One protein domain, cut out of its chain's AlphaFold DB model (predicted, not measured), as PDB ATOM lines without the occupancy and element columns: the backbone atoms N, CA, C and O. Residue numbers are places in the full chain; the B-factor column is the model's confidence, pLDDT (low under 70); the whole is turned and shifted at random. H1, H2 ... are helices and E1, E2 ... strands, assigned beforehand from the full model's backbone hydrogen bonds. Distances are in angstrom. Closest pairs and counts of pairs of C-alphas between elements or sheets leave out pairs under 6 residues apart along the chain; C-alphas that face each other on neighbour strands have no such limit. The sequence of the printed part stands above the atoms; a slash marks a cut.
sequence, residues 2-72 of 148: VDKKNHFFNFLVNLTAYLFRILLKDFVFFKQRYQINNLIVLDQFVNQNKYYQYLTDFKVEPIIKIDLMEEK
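This is residues 2 to 72 of the 148 residues of the protein "Ribonuclease" of Mycoplasma gallisepticum (strain R(low / passage 15 / clone 2)) (UniProt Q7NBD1). One long helix, H1, makes the longest axis of the domain, and the short helix H2 crosses it at close to a right angle, packing on its residues 14 to 18. A small parallel strand pair, E1 with E2, lies to one side of H1 and apart from it at E2, while both ends of H1 stick out free. The printed part has 71 residues with two named helices and two named strands, in the order H1, E1, H2, E2; the two-stranded sheet is parallel, and the class is mostly helix. The whole is only just loose, close to compact, with a radius of gyration of the C-alphas of 13.7 A; it is only just elongated, spanning 49 by 26 by 14 A.

H1 holds residues 4 to 33 and measures 44.8 A from first to last C-alpha, from C-alpha 4 at (-13.127, -65.410, -24.992) to C-alpha 33 at (-18.801, -22.182, -35.185). It has a kink of 28 degrees near residue 26. E1 holds residues 41 to 43 and is 6.9 A long. H2, residues 48 to 57, is 14.4 A long. E2, residues 68 to 70, is 6.3 A long and ends with C-alpha 70 at (-9.528, -45.318, -45.373).

H1 touches H2 with residues 14 to 18 alone; the closest C-alphas are those of Asn 14 and Tyr 54, 5.6 A apart. Their lines stand about perpendicular, at 85 degrees. H1 and E2 are apart. E1 and E2 are parallel neighbours, with 23 degrees between their directions, and the C-alphas of 41 and 68 face each other at 4.8 A. Across this pair N 42 and O 68 are within hydrogen-bond range at 2.9 A, and N 70 and O 42 at 3.1 A. E1, H2 and E2 form a strand-helix-strand unit, two parallel neighbour strands with a helix between them along the chain, and its crossover is right-handed. The closest C-alphas of H2 and E2 are those of Gln 48 and Met 69, 6.7 A apart. In H2 every O i to N i+4 pair is within hydrogen-bond range; in H1, 23 of 26 are.

The C-alphas of Val 2 and Tyr 34 are the two farthest apart, at 48.7 A. Residues 2 to 9, of which 4 to 9 belong to H1, stand free, and so do residues 29 to 35, of which 29 to 33 belong to H1. Without them the body spans 33 by 24 by 15 A. The printed part has no cut. The link from E1 to H2 is tight, those from H1 to E1 and from H2 to E2 are short, and no link is long. The mean pLDDT of the printed part is 83.4, and residues 2 to 6 are under 70.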
ATOM      1  N   VAL A   2     -16.944 -70.525 -27.215       46.66
ATOM      2  CA  VAL A   2     -16.849 -69.171 -27.788       46.66
ATOM      3  C   VAL A   2     -15.526 -68.573 -27.320       46.66
ATOM      4  O   VAL A   2     -15.247 -68.529 -26.122       46.66
ATOM      5  N   ASP A   3     -14.686 -68.204 -28.276       50.47
ATOM      6  CA  ASP A   3     -13.312 -67.776 -28.051       50.47
ATOM      7  C   ASP A   3     -13.292 -66.460 -27.249       50.47
ATOM      8  O   ASP A   3     -13.573 -65.380 -27.774       50.47
ATOM      9  N   LYS A   4     -13.034 -66.546 -25.935       53.41
ATOM     10  CA  LYS A   4     -13.127 -65.410 -24.992       53.41
ATOM     11  C   LYS A   4     -12.255 -64.218 -25.411       53.41
ATOM     12  O   LYS A   4     -12.608 -63.077 -25.116       53.41
ATOM     13  N   LYS A   5     -11.151 -64.466 -26.129       54.28
ATOM     14  CA  LYS A   5     -10.289 -63.414 -26.694       54.28
ATOM     15  C   LYS A   5     -11.021 -62.569 -27.735       54.28
ATOM     16  O   LYS A   5     -10.935 -61.344 -27.682       54.28
ATOM     17  N   ASN A   6     -11.792 -63.203 -28.615       63.88
ATOM     18  CA  ASN A   6     -12.558 -62.502 -29.645       63.88
ATOM     19  C   ASN A   6     -13.683 -61.667 -29.028       63.88
ATOM     20  O   ASN A   6     -13.947 -60.560 -29.483       63.88
ATOM     21  N   HIS A   7     -14.296 -62.147 -27.941       72.12
ATOM     22  CA  HIS A   7     -15.331 -61.394 -27.234       72.12
ATOM     23  C   HIS A   7     -14.788 -60.104 -26.597       72.12
ATOM     24  O   HIS A   7     -15.366 -59.036 -26.784       72.12
ATOM     25  N   PHE A   8     -13.670 -60.181 -25.868       70.25
ATOM     26  CA  PHE A   8     -13.067 -58.997 -25.245       70.25
ATOM     27  C   PHE A   8     -12.559 -57.995 -26.288       70.25
ATOM     28  O   PHE A   8     -12.799 -56.798 -26.157       70.25
ATOM     29  N   PHE A   9     -11.917 -58.479 -27.354       70.50
ATOM     30  CA  PHE A   9     -11.477 -57.621 -28.452       70.50
ATOM     31  C   PHE A   9     -12.655 -56.889 -29.107       70.50
ATOM     32  O   PHE A   9     -12.616 -55.669 -29.237       70.50
ATOM     33  N   ASN A  10     -13.737 -57.602 -29.435       72.62
ATOM     34  CA  ASN A  10     -14.938 -56.987 -30.000       72.62
ATOM     35  C   ASN A  10     -15.547 -55.951 -29.047       72.62
ATOM     36  O   ASN A  10     -15.899 -54.863 -29.482       72.62
ATOM     37  N   PHE A  11     -15.599 -56.233 -27.741       78.31
ATOM     38  CA  PHE A  11     -16.056 -55.257 -26.750       78.31
ATOM     39  C   PHE A  11     -15.221 -53.964 -26.769       78.31
ATOM     40  O   PHE A  11     -15.784 -52.868 -26.765       78.31
ATOM     41  N   LEU A  12     -13.889 -54.070 -26.846       74.44
ATOM     42  CA  LEU A  12     -13.004 -52.903 -26.921       74.44
ATOM     43  C   LEU A  12     -13.206 -52.093 -28.205       74.44
ATOM     44  O   LEU A  12     -13.243 -50.861 -28.158       74.44
ATOM     45  N   VAL A  13     -13.350 -52.757 -29.353       74.38
ATOM     46  CA  VAL A  13     -13.592 -52.075 -30.634       74.38
ATOM     47  C   VAL A  13     -14.955 -51.375 -30.619       74.38
ATOM     48  O   VAL A  13     -15.048 -50.213 -31.021       74.38
ATOM     49  N   ASN A  14     -15.985 -52.025 -30.075       78.75
ATOM     50  CA  ASN A  14     -17.307 -51.430 -29.888       78.75
ATOM     51  C   ASN A  14     -17.205 -50.161 -29.030       78.75
ATOM     52  O   ASN A  14     -17.658 -49.088 -29.436       78.75
ATOM     53  N   LEU A  15     -16.540 -50.252 -27.875       81.56
ATOM     54  CA  LEU A  15     -16.323 -49.107 -26.992       81.56
ATOM     55  C   LEU A  15     -15.559 -47.977 -27.698       81.56
ATOM     56  O   LEU A  15     -15.893 -46.807 -27.527       81.56
ATOM     57  N   THR A  16     -14.578 -48.314 -28.536       81.81
ATOM     58  CA  THR A  16     -13.809 -47.334 -29.317       81.81
ATOM     59  C   THR A  16     -14.708 -46.553 -30.276       81.81
ATOM     60  O   THR A  16     -14.612 -45.328 -30.341       81.81
ATOM     61  N   ALA A  17     -15.635 -47.226 -30.967       83.25
ATOM     62  CA  ALA A  17     -16.604 -46.562 -31.839       83.25
ATOM     63  C   ALA A  17     -17.530 -45.610 -31.059       83.25
ATOM     64  O   ALA A  17     -17.789 -44.488 -31.507       83.25
ATOM     65  N   TYR A  18     -17.972 -46.018 -29.866       81.62
ATOM     66  CA  TYR A  18     -18.792 -45.184 -28.986       81.62
ATOM     67  C   TYR A  18     -18.032 -43.954 -28.460       81.62
ATOM     68  O   TYR A  18     -18.535 -42.830 -28.535       81.62
ATOM     69  N   LEU A  19     -16.796 -44.132 -27.987       81.69
ATOM     70  CA  LEU A  19     -15.945 -43.032 -27.522       81.69
ATOM     71  C   LEU A  19     -15.630 -42.050 -28.653       81.69
ATOM     72  O   LEU A  19     -15.739 -40.837 -28.468       81.69
ATOM     73  N   PHE A  20     -15.321 -42.558 -29.846       84.75
ATOM     74  CA  PHE A  20     -15.125 -41.729 -31.032       84.75
ATOM     75  C   PHE A  20     -16.368 -40.880 -31.339       84.75
ATOM     76  O   PHE A  20     -16.271 -39.676 -31.570       84.75
ATOM     77  N   ARG A  21     -17.561 -41.471 -31.241       86.94
ATOM     78  CA  ARG A  21     -18.836 -40.763 -31.413       86.94
ATOM     79  C   ARG A  21     -19.061 -39.663 -30.365       86.94
ATOM     80  O   ARG A  21     -19.722 -38.670 -30.672       86.94
ATOM     81  N   ILE A  22     -18.557 -39.809 -29.140       83.38
ATOM     82  CA  ILE A  22     -18.586 -38.731 -28.138       83.38
ATOM     83  C   ILE A  22     -17.660 -37.590 -28.563       83.38
ATOM     84  O   ILE A  22     -18.104 -36.444 -28.589       83.38
ATOM     85  N   LEU A  23     -16.424 -37.897 -28.965       80.69
ATOM     86  CA  LEU A  23     -15.439 -36.897 -29.402       80.69
ATOM     87  C   LEU A  23     -15.922 -36.083 -30.613       80.69
ATOM     88  O   LEU A  23     -15.668 -34.883 -30.703       80.69
ATOM     89  N   LEU A  24     -16.679 -36.710 -31.518       85.12
ATOM     90  CA  LEU A  24     -17.259 -36.023 -32.672       85.12
ATOM     91  C   LEU A  24     -18.268 -34.928 -32.301       85.12
ATOM     92  O   LEU A  24     -18.472 -34.021 -33.106       85.12
ATOM     93  N   LYS A  25     -18.887 -34.964 -31.111       83.69
ATOM     94  CA  LYS A  25     -19.827 -33.911 -30.678       83.69
ATOM     95  C   LYS A  25     -19.145 -32.545 -30.650       83.69
ATOM     96  O   LYS A  25     -19.632 -31.607 -31.277       83.69
ATOM     97  N   ASP A  26     -17.990 -32.460 -29.996       81.44
ATOM     98  CA  ASP A  26     -17.223 -31.215 -29.874       81.44
ATOM     99  C   ASP A  26     -16.712 -30.738 -31.240       81.44
ATOM    100  O   ASP A  26     -16.726 -29.543 -31.549       81.44
ATOM    101  N   PHE A  27     -16.323 -31.684 -32.098       83.69
ATOM    102  CA  PHE A  27     -15.884 -31.396 -33.459       83.69
ATOM    103  C   PHE A  27     -16.992 -30.764 -34.318       83.69
ATOM    104  O   PHE A  27     -16.722 -29.821 -35.065       83.69
ATOM    105  N   VAL A  28     -18.243 -31.222 -34.195       85.88
ATOM    106  CA  VAL A  28     -19.379 -30.624 -34.918       85.88
ATOM    107  C   VAL A  28     -19.609 -29.182 -34.495       85.88
ATOM    108  O   VAL A  28     -19.739 -28.313 -35.361       85.88
ATOM    109  N   PHE A  29     -19.592 -28.900 -33.190       84.88
ATOM    110  CA  PHE A  29     -19.717 -27.527 -32.697       84.88
ATOM    111  C   PHE A  29     -18.597 -26.629 -33.224       84.88
ATOM    112  O   PHE A  29     -18.855 -25.499 -33.637       84.88
ATOM    113  N   PHE A  30     -17.363 -27.135 -33.271       85.19
ATOM    114  CA  PHE A  30     -16.233 -26.417 -33.854       85.19
ATOM    115  C   PHE A  30     -16.452 -26.121 -35.346       85.19
ATOM    116  O   PHE A  30     -16.315 -24.973 -35.772       85.19
ATOM    117  N   LYS A  31     -16.853 -27.128 -36.133       87.12
ATOM    118  CA  LYS A  31     -17.114 -26.992 -37.575       87.12
ATOM    119  C   LYS A  31     -18.203 -25.951 -37.854       87.12
ATOM    120  O   LYS A  31     -18.010 -25.094 -38.711       87.12
ATOM    121  N   GLN A  32     -19.302 -25.997 -37.100       86.56
ATOM    122  CA  GLN A  32     -20.406 -25.037 -37.208       86.56
ATOM    123  C   GLN A  32     -19.965 -23.623 -36.820       86.56
ATOM    124  O   GLN A  32     -20.224 -22.673 -37.555       86.56
ATOM    125  N   ARG A  33     -19.254 -23.481 -35.696       90.56
ATOM    126  CA  ARG A  33     -18.801 -22.182 -35.185       90.56
ATOM    127  C   ARG A  33     -17.900 -21.436 -36.168       90.56
ATOM    128  O   ARG A  33     -17.989 -20.216 -36.244       90.56
ATOM    129  N   TYR A  34     -17.044 -22.155 -36.889       90.62
ATOM    130  CA  TYR A  34     -16.104 -21.571 -37.850       90.62
ATOM    131  C   TYR A  34     -16.527 -21.758 -39.314       90.62
ATOM    132  O   TYR A  34     -15.738 -21.463 -40.205       90.62
ATOM    133  N   GLN A  35     -17.751 -22.240 -39.570       89.75
ATOM    134  CA  GLN A  35     -18.313 -22.446 -40.916       89.75
ATOM    135  C   GLN A  35     -17.406 -23.274 -41.850       89.75
ATOM    136  O   GLN A  35     -17.280 -23.001 -43.043       89.75
ATOM    137  N   ILE A  36     -16.744 -24.299 -41.309       86.69
ATOM    138  CA  ILE A  36     -15.773 -25.108 -42.057       86.69
ATOM    139  C   ILE A  36     -16.509 -26.169 -42.881       86.69
ATOM    140  O   ILE A  36     -16.980 -27.159 -42.328       86.69
ATOM    141  N   ASN A  37     -16.524 -26.054 -44.208       85.00
ATOM    142  CA  ASN A  37     -17.230 -26.986 -45.105       85.00
ATOM    143  C   ASN A  37     -16.314 -27.984 -45.839       85.00
ATOM    144  O   ASN A  37     -16.547 -28.341 -46.987       85.00
ATOM    145  N   ASN A  38     -15.277 -28.473 -45.161       86.56
ATOM    146  CA  ASN A  38     -14.329 -29.437 -45.730       86.56
ATOM    147  C   ASN A  38     -14.761 -30.895 -45.493       86.56
ATOM    148  O   ASN A  38     -15.521 -31.168 -44.557       86.56
ATOM    149  N   LEU A  39     -14.207 -31.804 -46.305       89.56
ATOM    150  CA  LEU A  39     -14.350 -33.255 -46.157       89.56
ATOM    151  C   LEU A  39     -13.848 -33.743 -44.794       89.56
ATOM    152  O   LEU A  39     -12.832 -33.262 -44.279       89.56
ATOM    153  N   ILE A  40     -14.536 -34.736 -44.243       90.00
ATOM    154  CA  ILE A  40     -14.159 -35.433 -43.016       90.00
ATOM    155  C   ILE A  40     -13.558 -36.781 -43.395       90.00
ATOM    156  O   ILE A  40     -14.263 -37.705 -43.806       90.00
ATOM    157  N   VAL A  41     -12.242 -36.876 -43.227       91.44
ATOM    158  CA  VAL A  41     -11.467 -38.092 -43.474       91.44
ATOM    159  C   VAL A  41     -11.100 -38.734 -42.144       91.44
ATOM    160  O   VAL A  41     -10.615 -38.056 -41.235       91.44
ATOM    161  N   LEU A  42     -11.319 -40.039 -42.040       90.44
ATOM    162  CA  LEU A  42     -11.045 -40.835 -40.855       90.44
ATOM    163  C   LEU A  42     -10.081 -41.973 -41.195       90.44
ATOM    164  O   LEU A  42     -10.285 -42.695 -42.172       90.44
ATOM    165  N   ASP A  43      -9.061 -42.156 -40.354       91.31
ATOM    166  CA  ASP A  43      -8.225 -43.354 -40.417       91.31
ATOM    167  C   ASP A  43      -9.027 -44.565 -39.943       91.31
ATOM    168  O   ASP A  43      -9.595 -44.580 -38.843       91.31
ATOM    169  N   GLN A  44      -9.135 -45.562 -40.811       89.25
ATOM    170  CA  GLN A  44     -10.016 -46.698 -40.623       89.25
ATOM    171  C   GLN A  44      -9.476 -47.618 -39.523       89.25
ATOM    172  O   GLN A  44      -8.591 -48.438 -39.749       89.25
ATOM    173  N   PHE A  45     -10.067 -47.532 -38.332       85.81
ATOM    174  CA  PHE A  45      -9.813 -48.475 -37.234       85.81
ATOM    175  C   PHE A  45     -10.746 -49.697 -37.272       85.81
ATOM    176  O   PHE A  45     -10.471 -50.726 -36.658       85.81
ATOM    177  N   VAL A  46     -11.864 -49.585 -37.991       87.38
ATOM    178  CA  VAL A  46     -12.820 -50.661 -38.252       87.38
ATOM    179  C   VAL A  46     -13.475 -50.416 -39.609       87.38
ATOM    180  O   VAL A  46     -13.616 -49.270 -40.032       87.38
ATOM    181  N   ASN A  47     -13.894 -51.482 -40.292       86.94
ATOM    182  CA  ASN A  47     -14.713 -51.371 -41.495       86.94
ATOM    183  C   ASN A  47     -15.929 -50.452 -41.257       86.94
ATOM    184  O   ASN A  47     -16.601 -50.560 -40.229       86.94
ATOM    185  N   GLN A  48     -16.237 -49.594 -42.228       87.94
ATOM    186  CA  GLN A  48     -17.309 -48.603 -42.143       87.94
ATOM    187  C   GLN A  48     -18.674 -49.199 -41.765       87.94
ATOM    188  O   GLN A  48     -19.367 -48.649 -40.912       87.94
ATOM    189  N   ASN A  49     -19.051 -50.348 -42.329       89.88
ATOM    190  CA  ASN A  49     -20.333 -50.983 -42.008       89.88
ATOM    191  C   ASN A  49     -20.383 -51.414 -40.538       89.88
ATOM    192  O   ASN A  49     -21.385 -51.206 -39.860       89.88
ATOM    193  N   LYS A  50     -19.268 -51.947 -40.025       87.88
ATOM    194  CA  LYS A  50     -19.142 -52.317 -38.611       87.88
ATOM    195  C   LYS A  50     -19.159 -51.097 -37.696       87.88
ATOM    196  O   LYS A  50     -19.758 -51.168 -36.633       87.88
ATOM    197  N   TYR A  51     -18.551 -49.983 -38.106       89.00
ATOM    198  CA  TYR A  51     -18.620 -48.733 -37.345       89.00
ATOM    199  C   TYR A  51     -20.075 -48.325 -37.086       89.00
ATOM    200  O   TYR A  51     -20.459 -48.136 -35.932       89.00
ATOM    201  N   TYR A  52     -20.894 -48.252 -38.139       88.62
ATOM    202  CA  TYR A  52     -22.305 -47.891 -37.995       88.62
ATOM    203  C   TYR A  52     -23.102 -48.953 -37.231       88.62
ATOM    204  O   TYR A  52     -23.914 -48.589 -36.383       88.62
ATOM    205  N   GLN A  53     -22.819 -50.242 -37.447       89.88
ATOM    206  CA  GLN A  53     -23.427 -51.324 -36.672       89.88
ATOM    207  C   GLN A  53     -23.176 -51.162 -35.166       89.88
ATOM    208  O   GLN A  53     -24.112 -51.270 -34.380       89.88
ATOM    209  N   TYR A  54     -21.950 -50.839 -34.745       88.25
ATOM    210  CA  TYR A  54     -21.648 -50.655 -33.324       88.25
ATOM    211  C   TYR A  54     -22.416 -49.492 -32.709       88.25
ATOM    212  O   TYR A  54     -22.863 -49.589 -31.570       88.25
ATOM    213  N   LEU A  55     -22.621 -48.402 -33.451       87.94
ATOM    214  CA  LEU A  55     -23.468 -47.306 -32.978       87.94
ATOM    215  C   LEU A  55     -24.912 -47.781 -32.753       87.94
ATOM    216  O   LEU A  55     -25.504 -47.467 -31.718       87.94
ATOM    217  N   THR A  56     -25.447 -48.599 -33.663       89.56
ATOM    218  CA  THR A  56     -26.762 -49.235 -33.505       89.56
ATOM    219  C   THR A  56     -26.812 -50.171 -32.297       89.56
ATOM    220  O   THR A  56     -27.784 -50.112 -31.543       89.56
ATOM    221  N   ASP A  57     -25.767 -50.966 -32.048       87.25
ATOM    222  CA  ASP A  57     -25.677 -51.852 -30.877       87.25
ATOM    223  C   ASP A  57     -25.737 -51.055 -29.558       87.25
ATOM    224  O   ASP A  57     -26.369 -51.483 -28.590       87.25
ATOM    225  N   PHE A  58     -25.151 -49.851 -29.530       84.19
ATOM    226  CA  PHE A  58     -25.268 -48.904 -28.411       84.19
ATOM    227  C   PHE A  58     -26.560 -48.077 -28.417       84.19
ATOM    228  O   PHE A  58     -26.745 -47.242 -27.529       84.19
ATOM    229  N   LYS A  59     -27.461 -48.295 -29.381       88.31
ATOM    230  CA  LYS A  59     -28.713 -47.542 -29.569       88.31
ATOM    231  C   LYS A  59     -28.484 -46.034 -29.714       88.31
ATOM    232  O   LYS A  59     -29.232 -45.226 -29.167       88.31
ATOM    233  N   VAL A  60     -27.436 -45.650 -30.440       86.25
ATOM    234  CA  VAL A  60     -27.098 -44.248 -30.705       86.25
ATOM    235  C   VAL A  60     -26.912 -43.985 -32.192       86.25
ATOM    236  O   VAL A  60     -26.438 -44.830 -32.943       86.25
ATOM    237  N   GLU A  61     -27.226 -42.764 -32.614       88.31
ATOM    238  CA  GLU A  61     -27.023 -42.323 -33.994       88.31
ATOM    239  C   GLU A  61     -25.644 -41.675 -34.197       88.31
ATOM    240  O   GLU A  61     -25.080 -41.111 -33.238       88.31
ATOM    241  N   PRO A  62     -25.085 -41.727 -35.423       86.25
ATOM    242  CA  PRO A  62     -23.880 -40.983 -35.771       86.25
ATOM    243  C   PRO A  62     -24.114 -39.473 -35.637       86.25
ATOM    244  O   PRO A  62     -25.139 -38.942 -36.042       86.25
ATOM    245  N   ILE A  63     -23.135 -38.770 -35.065       88.12
ATOM    246  CA  ILE A  63     -23.205 -37.312 -34.851       88.12
ATOM    247  C   ILE A  63     -23.023 -36.523 -36.144       88.12
ATOM    248  O   ILE A  63     -23.586 -35.446 -36.312       88.12
ATOM    249  N   ILE A  64     -22.192 -37.046 -37.036       87.50
ATOM    250  CA  ILE A  64     -21.886 -36.449 -38.324       87.50
ATOM    251  C   ILE A  64     -21.569 -37.568 -39.305       87.50
ATOM    252  O   ILE A  64     -21.048 -38.618 -38.918       87.50
ATOM    253  N   LYS A  65     -21.890 -37.341 -40.576       86.44
ATOM    254  CA  LYS A  65     -21.486 -38.232 -41.655       86.44
ATOM    255  C   LYS A  65     -19.973 -38.124 -41.853       86.44
ATOM    256  O   LYS A  65     -19.450 -37.025 -42.012       86.44
ATOM    257  N   ILE A  66     -19.289 -39.264 -41.843       88.94
ATOM    258  CA  ILE A  66     -17.889 -39.354 -42.264       88.94
ATOM    259  C   ILE A  66     -17.872 -39.512 -43.784       88.94
ATOM    260  O   ILE A  66     -18.569 -40.383 -44.309       88.94
ATOM    261  N   ASP A  67     -17.118 -38.663 -44.481       90.44
ATOM    262  CA  ASP A  67     -17.085 -38.658 -45.946       90.44
ATOM    263  C   ASP A  67     -16.195 -39.777 -46.488       90.44
ATOM    264  O   ASP A  67     -16.569 -40.449 -47.446       90.44
ATOM    265  N   LEU A  68     -15.034 -39.995 -45.856       91.44
ATOM    266  CA  LEU A  68     -14.056 -41.007 -46.255       91.44
ATOM    267  C   LEU A  68     -13.505 -41.747 -45.031       91.44
ATOM    268  O   LEU A  68     -13.001 -41.126 -44.094       91.44
ATOM    269  N   MET A  69     -13.571 -43.078 -45.062       91.75
ATOM    270  CA  MET A  69     -12.875 -43.967 -44.129       91.75
ATOM    271  C   MET A  69     -11.869 -44.789 -44.924       91.75
ATOM    272  O   MET A  69     -12.264 -45.546 -45.806       91.75
ATOM    273  N   GLU A  70     -10.583 -44.629 -44.631       91.19
ATOM    274  CA  GLU A  70      -9.528 -45.318 -45.373       91.19
ATOM    275  C   GLU A  70      -8.467 -45.904 -44.456       91.19
ATOM    276  O   GLU A  70      -8.081 -45.302 -43.457       91.19
ATOM    277  N   GLU A  71      -7.938 -47.063 -44.838       92.62
ATOM    278  CA  GLU A  71      -6.786 -47.646 -44.165       92.62
ATOM    279  C   GLU A  71      -5.522 -46.818 -44.425       92.62
ATOM    280  O   GLU A  71      -5.247 -46.404 -45.563       92.62
ATOM    281  N   LYS A  72      -4.730 -46.623 -43.362       90.00
ATOM    282  CA  LYS A  72      -3.470 -45.863 -43.377       90.00
ATOM    283  C   LYS A  72      -3.677 -44.433 -43.875       90.00
ATOM    284  O   LYS A  72      -2.837 -43.897 -44.609       90.00
TER     285      LYS A  72